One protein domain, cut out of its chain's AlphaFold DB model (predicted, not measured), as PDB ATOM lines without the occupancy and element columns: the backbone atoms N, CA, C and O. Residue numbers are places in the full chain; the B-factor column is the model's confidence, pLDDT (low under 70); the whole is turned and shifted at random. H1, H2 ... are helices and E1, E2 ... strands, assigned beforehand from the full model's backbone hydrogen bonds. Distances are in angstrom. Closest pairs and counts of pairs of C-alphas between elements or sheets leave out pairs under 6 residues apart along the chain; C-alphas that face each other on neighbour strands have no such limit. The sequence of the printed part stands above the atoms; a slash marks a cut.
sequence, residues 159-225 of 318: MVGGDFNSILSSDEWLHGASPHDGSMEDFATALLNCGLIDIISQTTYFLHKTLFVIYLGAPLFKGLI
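Overview. This is residues 159 to 225 of the 318 residues of an uncharacterized protein of Theobroma cacao (UniProt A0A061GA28). A thin, open loop of chain: the unnamed stretch 159 to 180 runs out along the length, the chain folds back through H1 and H2 end to end, and a small hairpin of E1 and E2 lies beyond that stretch from H1. The printed part has 67 residues, with H1, H2, E1, E2 in that order and an antiparallel sheet E1 - E2; under half are in named elements, class mixed. It is loose and flat, radius of gyration of the C-alphas 14.3 A, spanning 42 by 32 by 11 A.

Along the chain. H1, residues 181 to 193, begins at C-alpha (383.741, 217.550, 272.134) and is 18.4 A long. H2, residues 196 to 204, is 12.0 A long. E1 is residues 213 to 215; E2, residues 218 to 220, ends at C-alpha (361.660, 214.313, 271.049).

Arrangement. H1 and H2 are close but not clearly touching, the C-alphas of Leu 191 and Ile 197 being 7.6 A apart, at a steep tilt of 39 degrees, the same way. In H2 every O i to N i+4 pair is within hydrogen-bond range, in H1 7 of 9. E1 and E2 form a hairpin; N 220 and O 213 are within hydrogen-bond range at 2.7 A. H1 is apart from both strands.

Size, cuts and confidence. The C-alphas farthest apart, of His 175 and Thr 203, are 42.0 A apart. The printed part has no cut, and no link between named elements is long. In this predicted model 30 residues are under pLDDT 70, among them 163 to 188.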
ATOM      1  N   MET A 159     359.066 226.458 270.898       81.44
ATOM      2  CA  MET A 159     360.046 226.010 269.921       81.44
ATOM      3  C   MET A 159     361.147 225.218 270.594       81.44
ATOM      4  O   MET A 159     361.541 225.506 271.721       81.44
ATOM      5  N   VAL A 160     361.700 224.260 269.867       75.88
ATOM      6  CA  VAL A 160     362.974 223.643 270.214       75.88
ATOM      7  C   VAL A 160     363.962 224.087 269.147       75.88
ATOM      8  O   VAL A 160     363.789 223.793 267.968       75.88
ATOM      9  N   GLY A 161     364.978 224.835 269.568       72.94
ATOM     10  CA  GLY A 161     366.059 225.304 268.706       72.94
ATOM     11  C   GLY A 161     367.392 224.737 269.174       72.94
ATOM     12  O   GLY A 161     367.677 224.761 270.372       72.94
ATOM     13  N   GLY A 162     368.194 224.236 268.240       70.19
ATOM     14  CA  GLY A 162     369.528 223.713 268.502       70.19
ATOM     15  C   GLY A 162     370.081 222.936 267.312       70.19
ATOM     16  O   GLY A 162     369.397 222.739 266.309       70.19
ATOM     17  N   ASP A 163     371.324 222.481 267.436       67.56
ATOM     18  CA  ASP A 163     371.882 221.493 266.518       67.56
ATOM     19  C   ASP A 163     371.407 220.089 266.922       67.56
ATOM     20  O   ASP A 163     371.680 219.620 268.033       67.56
ATOM     21  N   PHE A 164     370.666 219.430 266.029       67.50
ATOM     22  CA  PHE A 164     370.164 218.062 266.213       67.50
ATOM     23  C   PHE A 164     371.094 217.000 265.614       67.50
ATOM     24  O   PHE A 164     370.835 215.812 265.779       67.50
ATOM     25  N   ASN A 165     372.181 217.415 264.956       61.75
ATOM     26  CA  ASN A 165     373.197 216.519 264.405       61.75
ATOM     27  C   ASN A 165     374.380 216.309 265.358       61.75
ATOM     28  O   ASN A 165     375.324 215.596 265.013       61.75
ATOM     29  N   SER A 166     374.357 216.918 266.547       61.72
ATOM     30  CA  SER A 166     375.461 216.782 267.489       61.72
ATOM     31  C   SER A 166     375.495 215.381 268.082       61.72
ATOM     32  O   SER A 166     374.525 214.918 268.685       61.72
ATOM     33  N   ILE A 167     376.647 214.745 267.929       61.06
ATOM     34  CA  ILE A 167     376.975 213.440 268.483       61.06
ATOM     35  C   ILE A 167     377.121 213.585 269.993       61.06
ATOM     36  O   ILE A 167     377.986 214.323 270.457       61.06
ATOM     37  N   LEU A 168     376.257 212.910 270.750       60.78
ATOM     38  CA  LEU A 168     376.232 213.010 272.212       60.78
ATOM     39  C   LEU A 168     377.200 212.042 272.895       60.78
ATOM     40  O   LEU A 168     377.506 212.209 274.072       60.78
ATOM     41  N   SER A 169     377.644 211.001 272.189       60.25
ATOM     42  CA  SER A 169     378.650 210.068 272.696       60.25
ATOM     43  C   SER A 169     379.456 209.460 271.555       60.25
ATOM     44  O   SER A 169     378.949 209.307 270.443       60.25
ATOM     45  N   SER A 170     380.705 209.079 271.825       59.84
ATOM     46  CA  SER A 170     381.559 208.413 270.831       59.84
ATOM     47  C   SER A 170     380.950 207.102 270.315       59.84
ATOM     48  O   SER A 170     381.204 206.724 269.175       59.84
ATOM     49  N   ASP A 171     380.084 206.469 271.111       60.62
ATOM     50  CA  ASP A 171     379.341 205.256 270.754       60.62
ATOM     51  C   ASP A 171     378.290 205.491 269.650       60.62
ATOM     52  O   ASP A 171     377.822 204.538 269.028       60.62
ATOM     53  N   GLU A 172     377.914 206.748 269.374       60.97
ATOM     54  CA  GLU A 172     377.009 207.090 268.265       60.97
ATOM     55  C   GLU A 172     377.736 207.198 266.917       60.97
ATOM     56  O   GLU A 172     377.093 207.246 265.865       60.97
ATOM     57  N   TRP A 173     379.074 207.218 266.923       61.91
ATOM     58  CA  TRP A 173     379.879 207.311 265.710       61.91
ATOM     59  C   TRP A 173     380.108 205.944 265.074       61.91
ATOM     60  O   TRP A 173     380.973 205.169 265.477       61.91
ATOM     61  N   LEU A 174     379.366 205.659 264.002       54.19
ATOM     62  CA  LEU A 174     379.670 204.527 263.134       54.19
ATOM     63  C   LEU A 174     380.810 204.903 262.167       54.19
ATOM     64  O   LEU A 174     380.583 205.588 261.173       54.19
ATOM     65  N   HIS A 175     382.003 204.357 262.415       50.53
ATOM     66  CA  HIS A 175     383.149 204.317 261.487       50.53
ATOM     67  C   HIS A 175     383.888 205.647 261.218       50.53
ATOM     68  O   HIS A 175     384.029 206.067 260.068       50.53
ATOM     69  N   GLY A 176     384.491 206.251 262.249       61.97
ATOM     70  CA  GLY A 176     385.518 207.282 262.050       61.97
ATOM     71  C   GLY A 176     386.225 207.741 263.340       61.97
ATOM     72  O   GLY A 176     386.076 207.103 264.377       61.97
ATOM     73  N   ALA A 177     387.025 208.815 263.268       58.34
ATOM     74  CA  ALA A 177     387.701 209.432 264.420       58.34
ATOM     75  C   ALA A 177     386.717 210.036 265.441       58.34
ATOM     76  O   ALA A 177     385.715 210.621 265.053       58.34
ATOM     77  N   SER A 178     387.017 209.941 266.739       58.91
ATOM     78  CA  SER A 178     386.140 210.476 267.787       58.91
ATOM     79  C   SER A 178     385.816 211.962 267.549       58.91
ATOM     80  O   SER A 178     386.729 212.732 267.226       58.91
ATOM     81  N   PRO A 179     384.546 212.386 267.700       61.00
ATOM     82  CA  PRO A 179     384.184 213.797 267.634       61.00
ATOM     83  C   PRO A 179     385.028 214.614 268.619       61.00
ATOM     84  O   PRO A 179     385.343 214.146 269.710       61.00
ATOM     85  N   HIS A 180     385.403 215.834 268.234       65.44
ATOM     86  CA  HIS A 180     386.052 216.767 269.149       65.44
ATOM     87  C   HIS A 180     384.976 217.474 269.981       65.44
ATOM     88  O   HIS A 180     384.325 218.392 269.475       65.44
ATOM     89  N   ASP A 181     384.810 217.067 271.241       60.28
ATOM     90  CA  ASP A 181     383.741 217.550 272.134       60.28
ATOM     91  C   ASP A 181     383.655 219.089 272.191       60.28
ATOM     92  O   ASP A 181     382.574 219.656 272.046       60.28
ATOM     93  N   GLY A 182     384.797 219.789 272.245       62.41
ATOM     94  CA  GLY A 182     384.819 221.258 272.323       62.41
ATOM     95  C   GLY A 182     384.319 222.002 271.073       62.41
ATOM     96  O   GLY A 182     383.850 223.126 271.183       62.41
ATOM     97  N   SER A 183     384.347 221.382 269.886       62.53
ATOM     98  CA  SER A 183     383.917 222.053 268.639       62.53
ATOM     99  C   SER A 183     382.391 222.215 268.582       62.53
ATOM    100  O   SER A 183     381.859 223.196 268.062       62.53
ATOM    101  N   MET A 184     381.672 221.254 269.171       63.59
ATOM    102  CA  MET A 184     380.214 221.284 269.307       63.59
ATOM    103  C   MET A 184     379.769 222.326 270.336       63.59
ATOM    104  O   MET A 184     378.745 222.990 270.165       63.59
ATOM    105  N   GLU A 185     380.548 222.455 271.408       67.75
ATOM    106  CA  GLU A 185     380.270 223.353 272.521       67.75
ATOM    107  C   GLU A 185     380.460 224.813 272.104       67.75
ATOM    108  O   GLU A 185     379.603 225.639 272.407       67.75
ATOM    109  N   ASP A 186     381.470 225.116 271.283       68.69
ATOM    110  CA  ASP A 186     381.669 226.445 270.691       68.69
ATOM    111  C   ASP A 186     380.489 226.880 269.805       68.69
ATOM    112  O   ASP A 186     380.051 228.029 269.871       68.69
ATOM    113  N   PHE A 187     379.918 225.968 269.006       68.38
ATOM    114  CA  PHE A 187     378.749 226.270 268.170       68.38
ATOM    115  C   PHE A 187     377.478 226.499 269.000       68.38
ATOM    116  O   PHE A 187     376.744 227.464 268.768       68.38
ATOM    117  N   ALA A 188     377.222 225.643 269.993       68.19
ATOM    118  CA  ALA A 188     376.099 225.818 270.914       68.19
ATOM    119  C   ALA A 188     376.231 227.125 271.715       68.19
ATOM    120  O   ALA A 188     375.261 227.872 271.865       68.19
ATOM    121  N   THR A 189     377.451 227.438 272.152       72.31
ATOM    122  CA  THR A 189     377.797 228.671 272.862       72.31
ATOM    123  C   THR A 189     377.625 229.889 271.962       72.31
ATOM    124  O   THR A 189     377.086 230.894 272.409       72.31
ATOM    125  N   ALA A 190     377.985 229.810 270.678       72.12
ATOM    126  CA  ALA A 190     377.717 230.877 269.720       72.12
ATOM    127  C   ALA A 190     376.209 231.111 269.532       72.12
ATOM    128  O   ALA A 190     375.772 232.259 269.571       72.12
ATOM    129  N   LEU A 191     375.396 230.055 269.395       68.19
ATOM    130  CA  LEU A 191     373.937 230.190 269.276       68.19
ATOM    131  C   LEU A 191     373.303 230.856 270.507       68.19
ATOM    132  O   LEU A 191     372.422 231.704 270.351       68.19
ATOM    133  N   LEU A 192     373.766 230.498 271.709       70.19
ATOM    134  CA  LEU A 192     373.311 231.090 272.970       70.19
ATOM    135  C   LEU A 192     373.805 232.537 273.127       70.19
ATOM    136  O   LEU A 192     373.009 233.434 273.392       70.19
ATOM    137  N   ASN A 193     375.092 232.794 272.885       72.06
ATOM    138  CA  ASN A 193     375.709 234.114 273.059       72.06
ATOM    139  C   ASN A 193     375.247 235.145 272.024       72.06
ATOM    140  O   ASN A 193     375.274 236.340 272.306       72.06
ATOM    141  N   CYS A 194     374.812 234.715 270.837       72.88
ATOM    142  CA  CYS A 194     374.239 235.627 269.847       72.88
ATOM    143  C   CYS A 194     372.845 236.149 270.247       72.88
ATOM    144  O   CYS A 194     372.283 236.955 269.507       72.88
ATOM    145  N   GLY A 195     372.255 235.677 271.358       70.94
ATOM    146  CA  GLY A 195     370.905 236.069 271.788       70.94
ATOM    147  C   GLY A 195     369.822 235.690 270.774       70.94
ATOM    148  O   GLY A 195     368.727 236.242 270.780       70.94
ATOM    149  N   LEU A 196     370.127 234.766 269.857       74.50
ATOM    150  CA  LEU A 196     369.267 234.418 268.726       74.50
ATOM    151  C   LEU A 196     367.952 233.805 269.219       74.50
ATOM    152  O   LEU A 196     366.881 234.134 268.721       74.50
ATOM    153  N   ILE A 197     368.038 232.968 270.254       74.56
ATOM    154  CA  ILE A 197     366.875 232.376 270.921       74.56
ATOM    155  C   ILE A 197     366.029 233.464 271.599       74.56
ATOM    156  O   ILE A 197     364.807 233.438 271.465       74.56
ATOM    157  N   ASP A 198     366.659 234.455 272.237       76.00
ATOM    158  CA  ASP A 198     365.961 235.564 272.900       76.00
ATOM    159  C   ASP A 198     365.235 236.462 271.892       76.00
ATOM    160  O   ASP A 198     364.075 236.810 272.100       76.00
ATOM    161  N   ILE A 199     365.874 236.783 270.761       78.88
ATOM    162  CA  ILE A 199     365.268 237.570 269.675       78.88
ATOM    163  C   ILE A 199     364.048 236.847 269.110       78.88
ATOM    164  O   ILE A 199     362.988 237.453 268.926       78.88
ATOM    165  N   ILE A 200     364.177 235.548 268.827       78.38
ATOM    166  CA  ILE A 200     363.067 234.776 268.273       78.38
ATOM    167  C   ILE A 200     361.952 234.661 269.318       78.38
ATOM    168  O   ILE A 200     360.788 234.858 268.966       78.38
ATOM    169  N   SER A 201     362.275 234.427 270.592       78.56
ATOM    170  CA  SER A 201     361.279 234.372 271.667       78.56
ATOM    171  C   SER A 201     360.538 235.704 271.829       78.56
ATOM    172  O   SER A 201     359.314 235.710 271.889       78.56
ATOM    173  N   GLN A 202     361.236 236.842 271.774       79.19
ATOM    174  CA  GLN A 202     360.617 238.173 271.849       79.19
ATOM    175  C   GLN A 202     359.766 238.519 270.618       79.19
ATOM    176  O   GLN A 202     358.757 239.206 270.744       79.19
ATOM    177  N   THR A 203     360.152 238.047 269.430       82.62
ATOM    178  CA  THR A 203     359.445 238.361 268.174       82.62
ATOM    179  C   THR A 203     358.223 237.469 267.957       82.62
ATOM    180  O   THR A 203     357.194 237.922 267.461       82.62
ATOM    181  N   THR A 204     358.341 236.183 268.294       81.44
ATOM    182  CA  THR A 204     357.307 235.166 268.037       81.44
ATOM    183  C   THR A 204     356.458 234.851 269.264       81.44
ATOM    184  O   THR A 204     355.410 234.228 269.122       81.44
ATOM    185  N   TYR A 205     356.890 235.284 270.454       80.38
ATOM    186  CA  TYR A 205     356.328 234.911 271.759       80.38
ATOM    187  C   TYR A 205     356.392 233.407 272.056       80.38
ATOM    188  O   TYR A 205     355.687 232.915 272.934       80.38
ATOM    189  N   PHE A 206     357.217 232.654 271.323       82.94
ATOM    190  CA  PHE A 206     357.355 231.220 271.542       82.94
ATOM    191  C   PHE A 206     358.323 230.968 272.695       82.94
ATOM    192  O   PHE A 206     359.404 231.565 272.773       82.94
ATOM    193  N   LEU A 207     357.958 230.033 273.567       78.25
ATOM    194  CA  LEU A 207     358.817 229.595 274.656       78.25
ATOM    195  C   LEU A 207     359.858 228.600 274.130       78.25
ATOM    196  O   LEU A 207     359.505 227.573 273.544       78.25
ATOM    197  N   HIS A 208     361.144 228.880 274.340       77.62
ATOM    198  CA  HIS A 208     362.191 227.912 274.018       77.62
ATOM    199  C   HIS A 208     362.143 226.739 275.005       77.62
ATOM    200  O   HIS A 208     362.083 226.925 276.221       77.62
ATOM    201  N   LYS A 209     362.129 225.518 274.469       75.50
ATOM    202  CA  LYS A 209     362.172 224.264 275.220       75.50
ATOM    203  C   LYS A 209     363.455 223.516 274.875       75.50
ATOM    204  O   LYS A 209     363.853 223.420 273.715       75.50
ATOM    205  N   THR A 210     364.071 222.930 275.893       72.12
ATOM    206  CA  THR A 210     365.217 222.030 275.747       72.12
ATOM    207  C   THR A 210     364.737 220.585 275.682       72.12
ATOM    208  O   THR A 210     363.880 220.189 276.469       72.12
ATOM    209  N   LEU A 211     365.306 219.783 274.777       72.69
ATOM    210  CA  LEU A 211     365.098 218.330 274.767       72.69
ATOM    211  C   LEU A 211     365.590 217.739 276.099       72.69
ATOM    212  O   LEU A 211     366.616 218.170 276.615       72.69
ATOM    213  N   PHE A 212     364.933 216.756 276.706       68.25
ATOM    214  CA  PHE A 212     363.854 215.876 276.240       68.25
ATOM    215  C   PHE A 212     362.437 216.478 276.346       68.25
ATOM    216  O   PHE A 212     362.086 217.015 277.393       68.25
ATOM    217  N   VAL A 213     361.603 216.351 275.302       74.00
ATOM    218  CA  VAL A 213     360.210 216.866 275.280       74.00
ATOM    219  C   VAL A 213     359.266 215.831 274.672       74.00
ATOM    220  O   VAL A 213     359.620 215.207 273.679       74.00
ATOM    221  N   ILE A 214     358.053 215.664 275.203       76.19
ATOM    222  CA  ILE A 214     357.018 214.821 274.582       76.19
ATOM    223  C   ILE A 214     356.161 215.689 273.656       76.19
ATOM    224  O   ILE A 214     355.593 216.691 274.079       76.19
ATOM    225  N   TYR A 215     356.063 215.306 272.385       79.94
ATOM    226  CA  TYR A 215     355.226 215.975 271.394       79.94
ATOM    227  C   TYR A 215     354.297 214.970 270.722       79.94
ATOM    228  O   TYR A 215     354.753 213.975 270.164       79.94
ATOM    229  N   LEU A 216     352.985 215.225 270.790       80.38
ATOM    230  CA  LEU A 216     351.941 214.329 270.265       80.38
ATOM    231  C   LEU A 216     352.054 212.881 270.790       80.38
ATOM    232  O   LEU A 216     351.680 211.930 270.114       80.38
ATOM    233  N   GLY A 217     352.583 212.702 272.004       75.19
ATOM    234  CA  GLY A 217     352.816 211.386 272.603       75.19
ATOM    235  C   GLY A 217     354.093 210.676 272.134       75.19
ATOM    236  O   GLY A 217     354.371 209.574 272.608       75.19
ATOM    237  N   ALA A 218     354.889 211.289 271.249       79.19
ATOM    238  CA  ALA A 218     356.212 210.811 270.864       79.19
ATOM    239  C   ALA A 218     357.314 211.622 271.569       79.19
ATOM    240  O   ALA A 218     357.249 212.851 271.623       79.19
ATOM    241  N   PRO A 219     358.355 210.968 272.099       80.50
ATOM    242  CA  PRO A 219     359.472 211.665 272.703       80.50
ATOM    243  C   PRO A 219     360.388 212.277 271.639       80.50
ATOM    244  O   PRO A 219     360.918 211.578 270.777       80.50
ATOM    245  N   LEU A 220     360.612 213.580 271.740       80.00
ATOM    246  CA  LEU A 220     361.660 214.313 271.049       80.00
ATOM    247  C   LEU A 220     362.928 214.269 271.903       80.00
ATOM    248  O   LEU A 220     362.939 214.663 273.073       80.00
ATOM    249  N   PHE A 221     364.016 213.801 271.305       77.00
ATOM    250  CA  PHE A 221     365.313 213.663 271.953       77.00
ATOM    251  C   PHE A 221     366.432 213.897 270.940       77.00
ATOM    252  O   PHE A 221     366.205 213.969 269.733       77.00
ATOM    253  N   LYS A 222     367.646 214.039 271.462       72.88
ATOM    254  CA  LYS A 222     368.873 214.194 270.687       72.88
ATOM    255  C   LYS A 222     369.726 212.934 270.860       72.88
ATOM    256  O   LYS A 222     369.721 212.360 271.949       72.88
ATOM    257  N   GLY A 223     370.434 212.521 269.810       69.19
ATOM    258  CA  GLY A 223     371.308 211.340 269.811       69.19
ATOM    259  C   GLY A 223     370.620 210.037 269.386       69.19
ATOM    260  O   GLY A 223     369.588 210.046 268.714       69.19
ATOM    261  N   LEU A 224     371.209 208.896 269.757       69.88
ATOM    262  CA  LEU A 224     370.714 207.568 269.389       69.88
ATOM    263  C   LEU A 224     369.437 207.165 270.133       69.88
ATOM    264  O   LEU A 224     369.214 207.500 271.298       69.88
ATOM    265  N   ILE A 225     368.629 206.343 269.459       73.25
ATOM    266  CA  ILE A 225     367.440 205.712 270.038       73.25
ATOM    267  C   ILE A 225     367.871 204.768 271.167       73.25
ATOM    268  O   ILE A 225     368.511 203.741 270.935       73.25
TER     269      ILE A 225